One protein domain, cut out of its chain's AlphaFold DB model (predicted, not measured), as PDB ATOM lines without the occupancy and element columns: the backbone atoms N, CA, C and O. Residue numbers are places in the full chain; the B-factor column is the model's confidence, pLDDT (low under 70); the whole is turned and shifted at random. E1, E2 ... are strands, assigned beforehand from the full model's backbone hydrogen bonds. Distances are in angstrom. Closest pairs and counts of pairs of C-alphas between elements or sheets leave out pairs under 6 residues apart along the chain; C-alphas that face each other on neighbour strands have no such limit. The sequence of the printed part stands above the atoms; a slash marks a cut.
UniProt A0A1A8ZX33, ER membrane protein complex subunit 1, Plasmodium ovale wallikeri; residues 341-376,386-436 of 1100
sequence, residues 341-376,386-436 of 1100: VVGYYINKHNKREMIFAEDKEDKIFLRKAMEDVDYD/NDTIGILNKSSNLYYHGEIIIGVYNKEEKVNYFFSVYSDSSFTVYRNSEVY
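AT A GLANCE: This is residues 341 to 376 and 386 to 436 of the 1100 residues of the protein "ER membrane protein complex subunit 1" of Plasmodium ovale wallikeri (UniProt A0A1A8ZX33). One sheet of eight strands curls like part of a barrel and folds back on itself, with E4 E3 E2 facing E5 E6 E7 E8 and E1 as the hinge; residues 371 to 376 stick out. The printed part has 87 residues, no named helix, and strands E1 to E8 in that order along the chain. The sheet is mixed, in the order E4 E3 E2 E1 E5 E6 E7 E8, and the class is all strand. The whole is compact, with a radius of gyration of the C-alphas of 12.7 A and spans of 39 by 35 by 22 A.

HOW THE PARTS SIT: E1, residues 341 to 346, and E2, residues 352 to 360, form a hairpin, with N 343 and O 355 2.9 A apart, within hydrogen-bond range. E3, residues 363 to 368, completes a meander, each strand the antiparallel neighbour of the one before, with N 365 and O 358 at 2.9 A. E4, residues 388 to 393, is antiparallel to E3, with N 366 and O 390 at 2.9 A. E5, residues 402 to 410, is parallel to E1 at 14 degrees, with N 407 and O 344 at 2.8 A. E6, residues 415 to 422, E7, residues 427 to 431, and E8, residues 434 to 436, continue from E5 as a second meander, with N 406 and O 419 at 2.9 A, N 420 and O 428 at 2.8 A, and N 436 and O 429 at 2.8 A. The closest C-alphas of the edge strands E4 and E8, Asn 393 and Glu 434, are 5.6 A apart.

IN THESE COORDINATES: E1 begins at C-alpha 341 (238.743, 241.310, 207.508). From first to last C-alpha, E2 measures 25.1 A, E6 23.0 A and E5 22.5 A. E8 ends at C-alpha 436 (233.944, 224.740, 217.439).

THE WHOLE: The C-alphas farthest apart, Asp 376 and Glu 412, are 38.6 A apart. Residues 377 to 385 are not printed, and C-alphas 376 and 386 are 18.7 A apart across this cut. Of the links printed whole, none is long. Mean pLDDT of the printed part is 72.2, with 28 residues under 70, among them 371 to 376 and 394 to 403.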
ATOM      1  N   VAL A 341     238.292 242.457 208.292       74.56
ATOM      2  CA  VAL A 341     238.743 241.310 207.508       74.56
ATOM      3  C   VAL A 341     237.759 241.025 206.385       74.56
ATOM      4  O   VAL A 341     236.550 240.948 206.600       74.56
ATOM      5  N   VAL A 342     238.287 240.835 205.180       78.19
ATOM      6  CA  VAL A 342     237.502 240.525 203.983       78.19
ATOM      7  C   VAL A 342     237.378 239.011 203.818       78.19
ATOM      8  O   VAL A 342     238.326 238.260 204.057       78.19
ATOM      9  N   GLY A 343     236.200 238.556 203.407       80.75
ATOM     10  CA  GLY A 343     235.883 237.146 203.280       80.75
ATOM     11  C   GLY A 343     234.734 236.867 202.325       80.75
ATOM     12  O   GLY A 343     234.181 237.772 201.710       80.75
ATOM     13  N   TYR A 344     234.316 235.606 202.241       82.69
ATOM     14  CA  TYR A 344     233.099 235.233 201.517       82.69
ATOM     15  C   TYR A 344     232.306 234.149 202.246       82.69
ATOM     16  O   TYR A 344     232.859 233.343 202.994       82.69
ATOM     17  N   TYR A 345     231.003 234.104 201.992       84.06
ATOM     18  CA  TYR A 345     230.046 233.166 202.558       84.06
ATOM     19  C   TYR A 345     229.271 232.454 201.445       84.06
ATOM     20  O   TYR A 345     228.697 233.096 200.567       84.06
ATOM     21  N   ILE A 346     229.246 231.121 201.470       81.75
ATOM     22  CA  ILE A 346     228.385 230.314 200.597       81.75
ATOM     23  C   ILE A 346     227.044 230.119 201.300       81.75
ATOM     24  O   ILE A 346     226.950 229.396 202.297       81.75
ATOM     25  N   ASN A 347     226.005 230.764 200.772       79.81
ATOM     26  CA  ASN A 347     224.680 230.773 201.380       79.81
ATOM     27  C   ASN A 347     223.892 229.472 201.115       79.81
ATOM     28  O   ASN A 347     224.311 228.579 200.374       79.81
ATOM     29  N   LYS A 348     222.680 229.381 201.679       79.69
ATOM     30  CA  LYS A 348     221.767 228.229 201.522       79.69
ATOM     31  C   LYS A 348     221.399 227.873 200.072       79.69
ATOM     32  O   LYS A 348     220.932 226.764 199.820       79.69
ATOM     33  N   HIS A 349     221.598 228.790 199.126       75.56
ATOM     34  CA  HIS A 349     221.333 228.612 197.698       75.56
ATOM     35  C   HIS A 349     222.601 228.298 196.882       75.56
ATOM     36  O   HIS A 349     222.536 228.324 195.659       75.56
ATOM     37  N   ASN A 350     223.734 227.989 197.530       70.44
ATOM     38  CA  ASN A 350     225.058 227.823 196.906       70.44
ATOM     39  C   ASN A 350     225.563 229.068 196.165       70.44
ATOM     40  O   ASN A 350     226.455 228.969 195.323       70.44
ATOM     41  N   LYS A 351     225.028 230.245 196.495       74.69
ATOM     42  CA  LYS A 351     225.548 231.507 195.983       74.69
ATOM     43  C   LYS A 351     226.656 232.013 196.885       74.69
ATOM     44  O   LYS A 351     226.570 231.899 198.110       74.69
ATOM     45  N   ARG A 352     227.691 232.561 196.260       78.50
ATOM     46  CA  ARG A 352     228.858 233.101 196.945       78.50
ATOM     47  C   ARG A 352     228.654 234.588 197.195       78.50
ATOM     48  O   ARG A 352     228.531 235.356 196.250       78.50
ATOM     49  N   GLU A 353     228.647 234.978 198.460       83.69
ATOM     50  CA  GLU A 353     228.425 236.352 198.905       83.69
ATOM     51  C   GLU A 353     229.695 236.900 199.557       83.69
ATOM     52  O   GLU A 353     230.365 236.182 200.295       83.69
ATOM     53  N   MET A 354     230.042 238.159 199.293       84.75
ATOM     54  CA  MET A 354     231.180 238.823 199.934       84.75
ATOM     55  C   MET A 354     230.797 239.256 201.357       84.75
ATOM     56  O   MET A 354     229.689 239.757 201.569       84.75
ATOM     57  N   ILE A 355     231.694 239.056 202.327       86.12
ATOM     58  CA  ILE A 355     231.461 239.389 203.740       86.12
ATOM     59  C   ILE A 355     232.613 240.205 204.327       86.12
ATOM     60  O   ILE A 355     233.775 240.021 203.959       86.12
ATOM     61  N   PHE A 356     232.278 241.068 205.280       84.06
ATOM     62  CA  PHE A 356     233.215 241.829 206.097       84.06
ATOM     63  C   PHE A 356     233.092 241.378 207.552       84.06
ATOM     64  O   PHE A 356     231.982 241.261 208.077       84.06
ATOM     65  N   ALA A 357     234.223 241.100 208.191       80.56
ATOM     66  CA  ALA A 357     234.311 240.767 209.604       80.56
ATOM     67  C   ALA A 357     234.949 241.927 210.361       80.56
ATOM     68  O   ALA A 357     236.121 242.234 210.149       80.56
ATOM     69  N   GLU A 358     234.182 242.540 211.252       78.44
ATOM     70  CA  GLU A 358     234.637 243.629 212.110       78.44
ATOM     71  C   GLU A 358     234.901 243.100 213.516       78.44
ATOM     72  O   GLU A 358     234.040 242.454 214.124       78.44
ATOM     73  N   ASP A 359     236.099 243.371 214.028       72.31
ATOM     74  CA  ASP A 359     236.451 243.030 215.395       72.31
ATOM     75  C   ASP A 359     235.971 244.111 216.383       72.31
ATOM     76  O   ASP A 359     236.400 245.263 216.304       72.31
ATOM     77  N   LYS A 360     235.115 243.731 217.342       73.81
ATOM     78  CA  LYS A 360     234.723 244.572 218.481       73.81
ATOM     79  C   LYS A 360     234.948 243.821 219.789       73.81
ATOM     80  O   LYS A 360     234.122 242.990 220.155       73.81
ATOM     81  N   GLU A 361     236.043 244.150 220.478       65.69
ATOM     82  CA  GLU A 361     236.462 243.687 221.820       65.69
ATOM     83  C   GLU A 361     236.248 242.182 222.097       65.69
ATOM     84  O   GLU A 361     237.208 241.418 221.988       65.69
ATOM     85  N   ASP A 362     235.024 241.726 222.369       66.38
ATOM     86  CA  ASP A 362     234.691 240.328 222.694       66.38
ATOM     87  C   ASP A 362     234.087 239.507 221.533       66.38
ATOM     88  O   ASP A 362     233.984 238.278 221.621       66.38
ATOM     89  N   LYS A 363     233.650 240.149 220.441       77.00
ATOM     90  CA  LYS A 363     232.880 239.504 219.362       77.00
ATOM     91  C   LYS A 363     233.337 239.936 217.973       77.00
ATOM     92  O   LYS A 363     233.784 241.058 217.766       77.00
ATOM     93  N   ILE A 364     233.164 239.040 217.006       80.75
ATOM     94  CA  ILE A 364     233.420 239.310 215.587       80.75
ATOM     95  C   ILE A 364     232.069 239.462 214.888       80.75
ATOM     96  O   ILE A 364     231.248 238.541 214.899       80.75
ATOM     97  N   PHE A 365     231.832 240.624 214.289       80.88
ATOM     98  CA  PHE A 365     230.588 240.945 213.593       80.88
ATOM     99  C   PHE A 365     230.730 240.663 212.100       80.88
ATOM    100  O   PHE A 365     231.558 241.277 211.436       80.88
ATOM    101  N   LEU A 366     229.905 239.759 211.565       83.81
ATOM    102  CA  LEU A 366     229.889 239.421 210.142       83.81
ATOM    103  C   LEU A 366     228.789 240.191 209.420       83.81
ATOM    104  O   LEU A 366     227.603 239.989 209.696       83.81
ATOM    105  N   ARG A 367     229.179 241.026 208.459       83.62
ATOM    106  CA  ARG A 367     228.274 241.818 207.618       83.62
ATOM    107  C   ARG A 367     228.386 241.394 206.159       83.62
ATOM    108  O   ARG A 367     229.481 241.103 205.680       83.62
ATOM    109  N   LYS A 368     227.264 241.375 205.447       82.00
ATOM    110  CA  LYS A 368     227.240 241.160 203.995       82.00
ATOM    111  C   LYS A 368     227.652 242.438 203.249       82.00
ATOM    112  O   LYS A 368     227.290 243.533 203.673       82.00
ATOM    113  N   ALA A 369     228.379 242.309 202.140       77.12
ATOM    114  CA  ALA A 369     228.646 243.436 201.247       77.12
ATOM    115  C   ALA A 369     227.393 243.810 200.431       77.12
ATOM    116  O   ALA A 369     226.704 242.927 199.912       77.12
ATOM    117  N   MET A 370     227.125 245.108 200.292       70.75
ATOM    118  CA  MET A 370     226.017 245.659 199.502       70.75
ATOM    119  C   MET A 370     226.526 246.645 198.444       70.75
ATOM    120  O   MET A 370     227.509 247.342 198.674       70.75
ATOM    121  N   GLU A 371     225.867 246.689 197.283       59.84
ATOM    122  CA  GLU A 371     226.292 247.494 196.118       59.84
ATOM    123  C   GLU A 371     226.031 249.011 196.301       59.84
ATOM    124  O   GLU A 371     226.770 249.841 195.765       59.84
ATOM    125  N   ASP A 372     225.040 249.382 197.124       54.75
ATOM    126  CA  ASP A 372     224.534 250.761 197.260       54.75
ATOM    127  C   ASP A 372     224.685 251.373 198.666       54.75
ATOM    128  O   ASP A 372     224.023 252.357 198.994       54.75
ATOM    129  N   VAL A 373     225.567 250.826 199.509       55.81
ATOM    130  CA  VAL A 373     225.830 251.370 200.853       55.81
ATOM    131  C   VAL A 373     227.145 252.140 200.858       55.81
ATOM    132  O   VAL A 373     228.184 251.605 200.473       55.81
ATOM    133  N   ASP A 374     227.093 253.399 201.294       50.47
ATOM    134  CA  ASP A 374     228.276 254.246 201.451       50.47
ATOM    135  C   ASP A 374     228.898 254.011 202.836       50.47
ATOM    136  O   ASP A 374     228.461 254.566 203.854       50.47
ATOM    137  N   TYR A 375     229.875 253.102 202.881       54.78
ATOM    138  CA  TYR A 375     230.492 252.615 204.119       54.78
ATOM    139  C   TYR A 375     231.346 253.671 204.843       54.78
ATOM    140  O   TYR A 375     231.658 253.475 206.016       54.78
ATOM    141  N   ASP A 376     231.680 254.787 204.186       43.44
ATOM    142  CA  ASP A 376     232.461 255.891 204.766       43.44
ATOM    143  C   ASP A 376     231.591 256.899 205.550       43.44
ATOM    144  O   ASP A 376     232.105 257.802 206.214       43.44
ATOM    145  N   ASN A 386     219.140 244.771 208.025       46.44
ATOM    146  CA  ASN A 386     219.061 243.298 208.050       46.44
ATOM    147  C   ASN A 386     220.332 242.581 207.511       46.44
ATOM    148  O   ASN A 386     220.237 241.539 206.859       46.44
ATOM    149  N   ASP A 387     221.529 243.109 207.779       57.66
ATOM    150  CA  ASP A 387     222.746 242.784 207.012       57.66
ATOM    151  C   ASP A 387     223.766 241.944 207.792       57.66
ATOM    152  O   ASP A 387     224.793 241.515 207.250       57.66
ATOM    153  N   THR A 388     223.502 241.692 209.076       64.94
ATOM    154  CA  THR A 388     224.336 240.838 209.925       64.94
ATOM    155  C   THR A 388     224.088 239.364 209.621       64.94
ATOM    156  O   THR A 388     223.025 238.826 209.928       64.94
ATOM    157  N   ILE A 389     225.095 238.693 209.061       69.31
ATOM    158  CA  ILE A 389     225.074 237.248 208.772       69.31
ATOM    159  C   ILE A 389     225.213 236.439 210.069       69.31
ATOM    160  O   ILE A 389     224.636 235.360 210.205       69.31
ATOM    161  N   GLY A 390     225.980 236.958 211.028       75.19
ATOM    162  CA  GLY A 390     226.191 236.324 212.321       75.19
ATOM    163  C   GLY A 390     227.142 237.114 213.210       75.19
ATOM    164  O   GLY A 390     227.887 237.978 212.749       75.19
ATOM    165  N   ILE A 391     227.109 236.800 214.502       83.12
ATOM    166  CA  ILE A 391     228.043 237.329 215.495       83.12
ATOM    167  C   ILE A 391     228.791 236.132 216.076       83.12
ATOM    168  O   ILE A 391     228.148 235.201 216.567       83.12
ATOM    169  N   LEU A 392     230.119 236.134 215.984       82.50
ATOM    170  CA  LEU A 392     230.970 235.052 216.477       82.50
ATOM    171  C   LEU A 392     231.568 235.433 217.832       82.50
ATOM    172  O   LEU A 392     232.109 236.529 217.989       82.50
ATOM    173  N   ASN A 393     231.495 234.521 218.795       79.31
ATOM    174  CA  ASN A 393     232.140 234.669 220.093       79.31
ATOM    175  C   ASN A 393     233.626 234.343 219.953       79.31
ATOM    176  O   ASN A 393     233.969 233.268 219.463       79.31
ATOM    177  N   LYS A 394     234.516 235.233 220.398       68.69
ATOM    178  CA  LYS A 394     235.949 234.918 220.426       68.69
ATOM    179  C   LYS A 394     236.241 233.821 221.449       68.69
ATOM    180  O   LYS A 394     235.569 233.718 222.476       68.69
ATOM    181  N   SER A 395     237.273 233.016 221.197       60.06
ATOM    182  CA  SER A 395     237.818 232.159 222.251       60.06
ATOM    183  C   SER A 395     238.387 233.041 223.365       60.06
ATOM    184  O   SER A 395     238.954 234.100 223.098       60.06
ATOM    185  N   SER A 396     238.266 232.594 224.618       49.81
ATOM    186  CA  SER A 396     238.629 233.353 225.829       49.81
ATOM    187  C   SER A 396     240.083 233.846 225.895       49.81
ATOM    188  O   SER A 396     240.434 234.571 226.821       49.81
ATOM    189  N   ASN A 397     240.932 233.445 224.943       42.66
ATOM    190  CA  ASN A 397     242.383 233.572 225.009       42.66
ATOM    191  C   ASN A 397     243.000 234.384 223.843       42.66
ATOM    192  O   ASN A 397     244.224 234.437 223.757       42.66
ATOM    193  N   LEU A 398     242.227 235.010 222.936       49.91
ATOM    194  CA  LEU A 398     242.787 235.626 221.714       49.91
ATOM    195  C   LEU A 398     242.140 236.961 221.295       49.91
ATOM    196  O   LEU A 398     240.931 237.050 221.095       49.91
ATOM    197  N   TYR A 399     242.984 237.968 221.026       51.03
ATOM    198  CA  TYR A 399     242.632 239.106 220.166       51.03
ATOM    199  C   TYR A 399     242.559 238.628 218.707       51.03
ATOM    200  O   TYR A 399     243.497 237.996 218.212       51.03
ATOM    201  N   TYR A 400     241.470 238.938 218.001       50.00
ATOM    202  CA  TYR A 400     241.270 238.506 216.622       50.00
ATOM    203  C   TYR A 400     242.103 239.378 215.678       50.00
ATOM    204  O   TYR A 400     241.923 240.581 215.615       50.00
ATOM    205  N   HIS A 401     243.040 238.759 214.964       61.12
ATOM    206  CA  HIS A 401     243.764 239.375 213.845       61.12
ATOM    207  C   HIS A 401     243.684 238.412 212.657       61.12
ATOM    208  O   HIS A 401     244.697 237.898 212.176       61.12
ATOM    209  N   GLY A 402     242.458 238.031 212.286       61.38
ATOM    210  CA  GLY A 402     242.242 237.173 211.127       61.38
ATOM    211  C   GLY A 402     242.787 237.853 209.872       61.38
ATOM    212  O   GLY A 402     242.645 239.059 209.697       61.38
ATOM    213  N   GLU A 403     243.420 237.105 208.979       67.94
ATOM    214  CA  GLU A 403     243.716 237.634 207.647       67.94
ATOM    215  C   GLU A 403     242.488 237.530 206.748       67.94
ATOM    216  O   GLU A 403     242.286 238.390 205.887       67.94
ATOM    217  N   ILE A 404     241.693 236.468 206.955       73.38
ATOM    218  CA  ILE A 404     240.614 236.028 206.069       73.38
ATOM    219  C   ILE A 404     239.532 235.306 206.881       73.38
ATOM    220  O   ILE A 404     239.841 234.522 207.781       73.38
ATOM    221  N   ILE A 405     238.267 235.510 206.504       81.44
ATOM    222  CA  ILE A 405     237.136 234.729 207.014       81.44
ATOM    223  C   ILE A 405     236.360 234.059 205.873       81.44
ATOM    224  O   ILE A 405     236.091 234.660 204.837       81.44
ATOM    225  N   ILE A 406     236.009 232.787 206.031       81.50
ATOM    226  CA  ILE A 406     235.274 232.021 205.016       81.50
ATOM    227  C   ILE A 406     234.084 231.354 205.684       81.50
ATOM    228  O   ILE A 406     234.247 230.734 206.728       81.50
ATOM    229  N   GLY A 407     232.895 231.448 205.101       81.25
ATOM    230  CA  GLY A 407     231.691 230.837 205.650       81.25
ATOM    231  C   GLY A 407     230.991 229.886 204.680       81.25
ATOM    232  O   GLY A 407     231.006 230.091 203.468       81.25
ATOM    233  N   VAL A 408     230.336 228.856 205.214       83.88
ATOM    234  CA  VAL A 408     229.553 227.877 204.446       83.88
ATOM    235  C   VAL A 408     228.288 227.496 205.207       83.88
ATOM    236  O   VAL A 408     228.346 227.119 206.378       83.88
ATOM    237  N   TYR A 409     227.142 227.528 204.527       82.31
ATOM    238  CA  TYR A 409     225.903 226.949 205.035       82.31
ATOM    239  C   TYR A 409     225.862 225.435 204.791       82.31
ATOM    240  O   TYR A 409     225.932 224.975 203.647       82.31
ATOM    241  N   ASN A 410     225.707 224.641 205.852       79.38
ATOM    242  CA  ASN A 410     225.494 223.203 205.737       79.38
ATOM    243  C   ASN A 410     223.994 222.880 205.621       79.38
ATOM    244  O   ASN A 410     223.243 223.057 206.579       79.38
ATOM    245  N   LYS A 411     223.557 222.383 204.454       73.25
ATOM    246  CA  LYS A 411     222.140 222.061 204.183       73.25
ATOM    247  C   LYS A 411     221.597 220.902 205.026       73.25
ATOM    248  O   LYS A 411     220.414 220.922 205.354       73.25
ATOM    249  N   GLU A 412     222.442 219.932 205.373       71.19
ATOM    250  CA  GLU A 412     222.064 218.739 206.145       71.19
ATOM    251  C   GLU A 412     221.764 219.095 207.610       71.19
ATOM    252  O   GLU A 412     220.728 218.711 208.142       71.19
ATOM    253  N   GLU A 413     222.630 219.891 208.247       71.69
ATOM    254  CA  GLU A 413     222.462 220.300 209.653       71.69
ATOM    255  C   GLU A 413     221.674 221.596 209.841       71.69
ATOM    256  O   GLU A 413     221.253 221.891 210.957       71.69
ATOM    257  N   LYS A 414     221.472 222.375 208.771       79.50
ATOM    258  CA  LYS A 414     220.920 223.740 208.824       79.50
ATOM    259  C   LYS A 414     221.740 224.671 209.734       79.50
ATOM    260  O   LYS A 414     221.185 225.462 210.492       79.50
ATOM    261  N   VAL A 415     223.066 224.559 209.660       82.88
ATOM    262  CA  VAL A 415     224.039 225.265 210.515       82.88
ATOM    263  C   VAL A 415     225.072 225.995 209.655       82.88
ATOM    264  O   VAL A 415     225.478 225.491 208.605       82.88
ATOM    265  N   ASN A 416     225.516 227.168 210.114       84.00
ATOM    266  CA  ASN A 416     226.610 227.919 209.503       84.00
ATOM    267  C   ASN A 416     227.958 227.485 210.076       84.00
ATOM    268  O   ASN A 416     228.115 227.399 211.292       84.00
ATOM    269  N   TYR A 417     228.940 227.272 209.209       83.50
ATOM    270  CA  TYR A 417     230.333 227.093 209.603       83.50
ATOM    271  C   TYR A 417     231.150 228.285 209.118       83.50
ATOM    272  O   TYR A 417     231.074 228.619 207.938       83.50
ATOM    273  N   PHE A 418     231.937 228.900 210.002       83.69
ATOM    274  CA  PHE A 418     232.883 229.962 209.644       83.69
ATOM    275  C   PHE A 418     234.310 229.544 209.979       83.69
ATOM    276  O   PHE A 418     234.553 228.978 211.036       83.69
ATOM    277  N   PHE A 419     235.254 229.844 209.097       80.19
ATOM    278  CA  PHE A 419     236.675 229.555 209.219       80.19
ATOM    279  C   PHE A 419     237.418 230.888 209.235       80.19
ATOM    280  O   PHE A 419     237.441 231.593 208.228       80.19
ATOM    281  N   SER A 420     238.006 231.237 210.374       79.44
ATOM    282  CA  SER A 420     238.911 232.378 210.507       79.44
ATOM    283  C   SER A 420     240.342 231.897 210.341       79.44
ATOM    284  O   SER A 420     240.800 231.107 211.164       79.44
ATOM    285  N   VAL A 421     241.048 232.383 209.327       71.06
ATOM    286  CA  VAL A 421     242.443 232.019 209.036       71.06
ATOM    287  C   VAL A 421     243.374 233.124 209.517       71.06
ATOM    288  O   VAL A 421     243.115 234.301 209.267       71.06
ATOM    289  N   TYR A 422     244.458 232.747 210.191       66.88
ATOM    290  CA  TYR A 422     245.456 233.676 210.718       66.88
ATOM    291  C   TYR A 422     246.765 233.613 209.925       66.88
ATOM    292  O   TYR A 422     247.075 232.616 209.268       66.88
ATOM    293  N   SER A 423     247.567 234.669 210.061       58.84
ATOM    294  CA  SER A 423     248.852 234.839 209.372       58.84
ATOM    295  C   SER A 423     249.860 233.719 209.635       58.84
ATOM    296  O   SER A 423     250.714 233.439 208.801       58.84
ATOM    297  N   ASP A 424     249.762 233.026 210.768       51.34
ATOM    298  CA  ASP A 424     250.647 231.923 211.149       51.34
ATOM    299  C   ASP A 424     250.161 230.547 210.672       51.34
ATOM    300  O   ASP A 424     250.649 229.530 211.169       51.34
ATOM    301  N   SER A 425     249.253 230.479 209.689       52.34
ATOM    302  CA  SER A 425     248.679 229.229 209.143       52.34
ATOM    303  C   SER A 425     247.659 228.538 210.041       52.34
ATOM    304  O   SER A 425     247.159 227.481 209.673       52.34
ATOM    305  N   SER A 426     247.368 229.063 211.222       58.97
ATOM    306  CA  SER A 426     246.354 228.474 212.091       58.97
ATOM    307  C   SER A 426     244.952 228.933 211.688       58.97
ATOM    308  O   SER A 426     244.791 229.926 210.971       58.97
ATOM    309  N   PHE A 427     243.917 228.223 212.135       65.75
ATOM    310  CA  PHE A 427     242.539 228.643 211.896       65.75
ATOM    311  C   PHE A 427     241.621 228.350 213.085       65.75
ATOM    312  O   PHE A 427     241.820 227.405 213.841       65.75
ATOM    313  N   THR A 428     240.590 229.173 213.255       75.62
ATOM    314  CA  THR A 428     239.492 228.936 214.203       75.62
ATOM    315  C   THR A 428     238.244 228.602 213.409       75.62
ATOM    316  O   THR A 428     237.941 229.288 212.432       75.62
ATOM    317  N   VAL A 429     237.517 227.563 213.815       76.69
ATOM    318  CA  VAL A 429     236.233 227.220 213.196       76.69
ATOM    319  C   VAL A 429     235.119 227.528 214.164       76.69
ATOM    320  O   VAL A 429     235.172 227.127 215.324       76.69
ATOM    321  N   TYR A 430     234.097 228.198 213.666       79.62
ATOM    322  CA  TYR A 430     232.897 228.536 214.401       79.62
ATOM    323  C   TYR A 430     231.731 227.733 213.854       79.62
ATOM    324  O   TYR A 430     231.575 227.602 212.638       79.62
ATOM    325  N   ARG A 431     230.902 227.216 214.758       83.00
ATOM    326  CA  ARG A 431     229.624 226.586 214.434       83.00
ATOM    327  C   ARG A 431     228.522 227.528 214.900       83.00
ATOM    328  O   ARG A 431     228.324 227.724 216.098       83.00
ATOM    329  N   ASN A 432     227.817 228.125 213.944       84.56
ATOM    330  CA  ASN A 432     226.976 229.305 214.127       84.56
ATOM    331  C   ASN A 432     227.765 230.463 214.756       84.56
ATOM    332  O   ASN A 432     228.466 231.163 214.035       84.56
ATOM    333  N   SER A 433     227.666 230.631 216.074       81.00
ATOM    334  CA  SER A 433     228.299 231.715 216.835       81.00
ATOM    335  C   SER A 433     229.404 231.238 217.773       81.00
ATOM    336  O   SER A 433     230.209 232.053 218.210       81.00
ATOM    337  N   GLU A 434     229.457 229.942 218.084       79.50
ATOM    338  CA  GLU A 434     230.377 229.405 219.086       79.50
ATOM    339  C   GLU A 434     231.642 228.840 218.451       79.50
ATOM    340  O   GLU A 434     231.614 228.299 217.339       79.50
ATOM    341  N   VAL A 435     232.750 228.926 219.188       74.94
ATOM    342  CA  VAL A 435     234.021 228.311 218.796       74.94
ATOM    343  C   VAL A 435     233.860 226.793 218.811       74.94
ATOM    344  O   VAL A 435     233.635 226.186 219.853       74.94
ATOM    345  N   TYR A 436     233.976 226.187 217.633       72.75
ATOM    346  CA  TYR A 436     233.944 224.740 217.439       72.75
ATOM    347  C   TYR A 436     235.357 224.140 217.426       72.75
ATOM    348  O   TYR A 436     235.574 223.105 218.044       72.75
TER     349      TYR A 436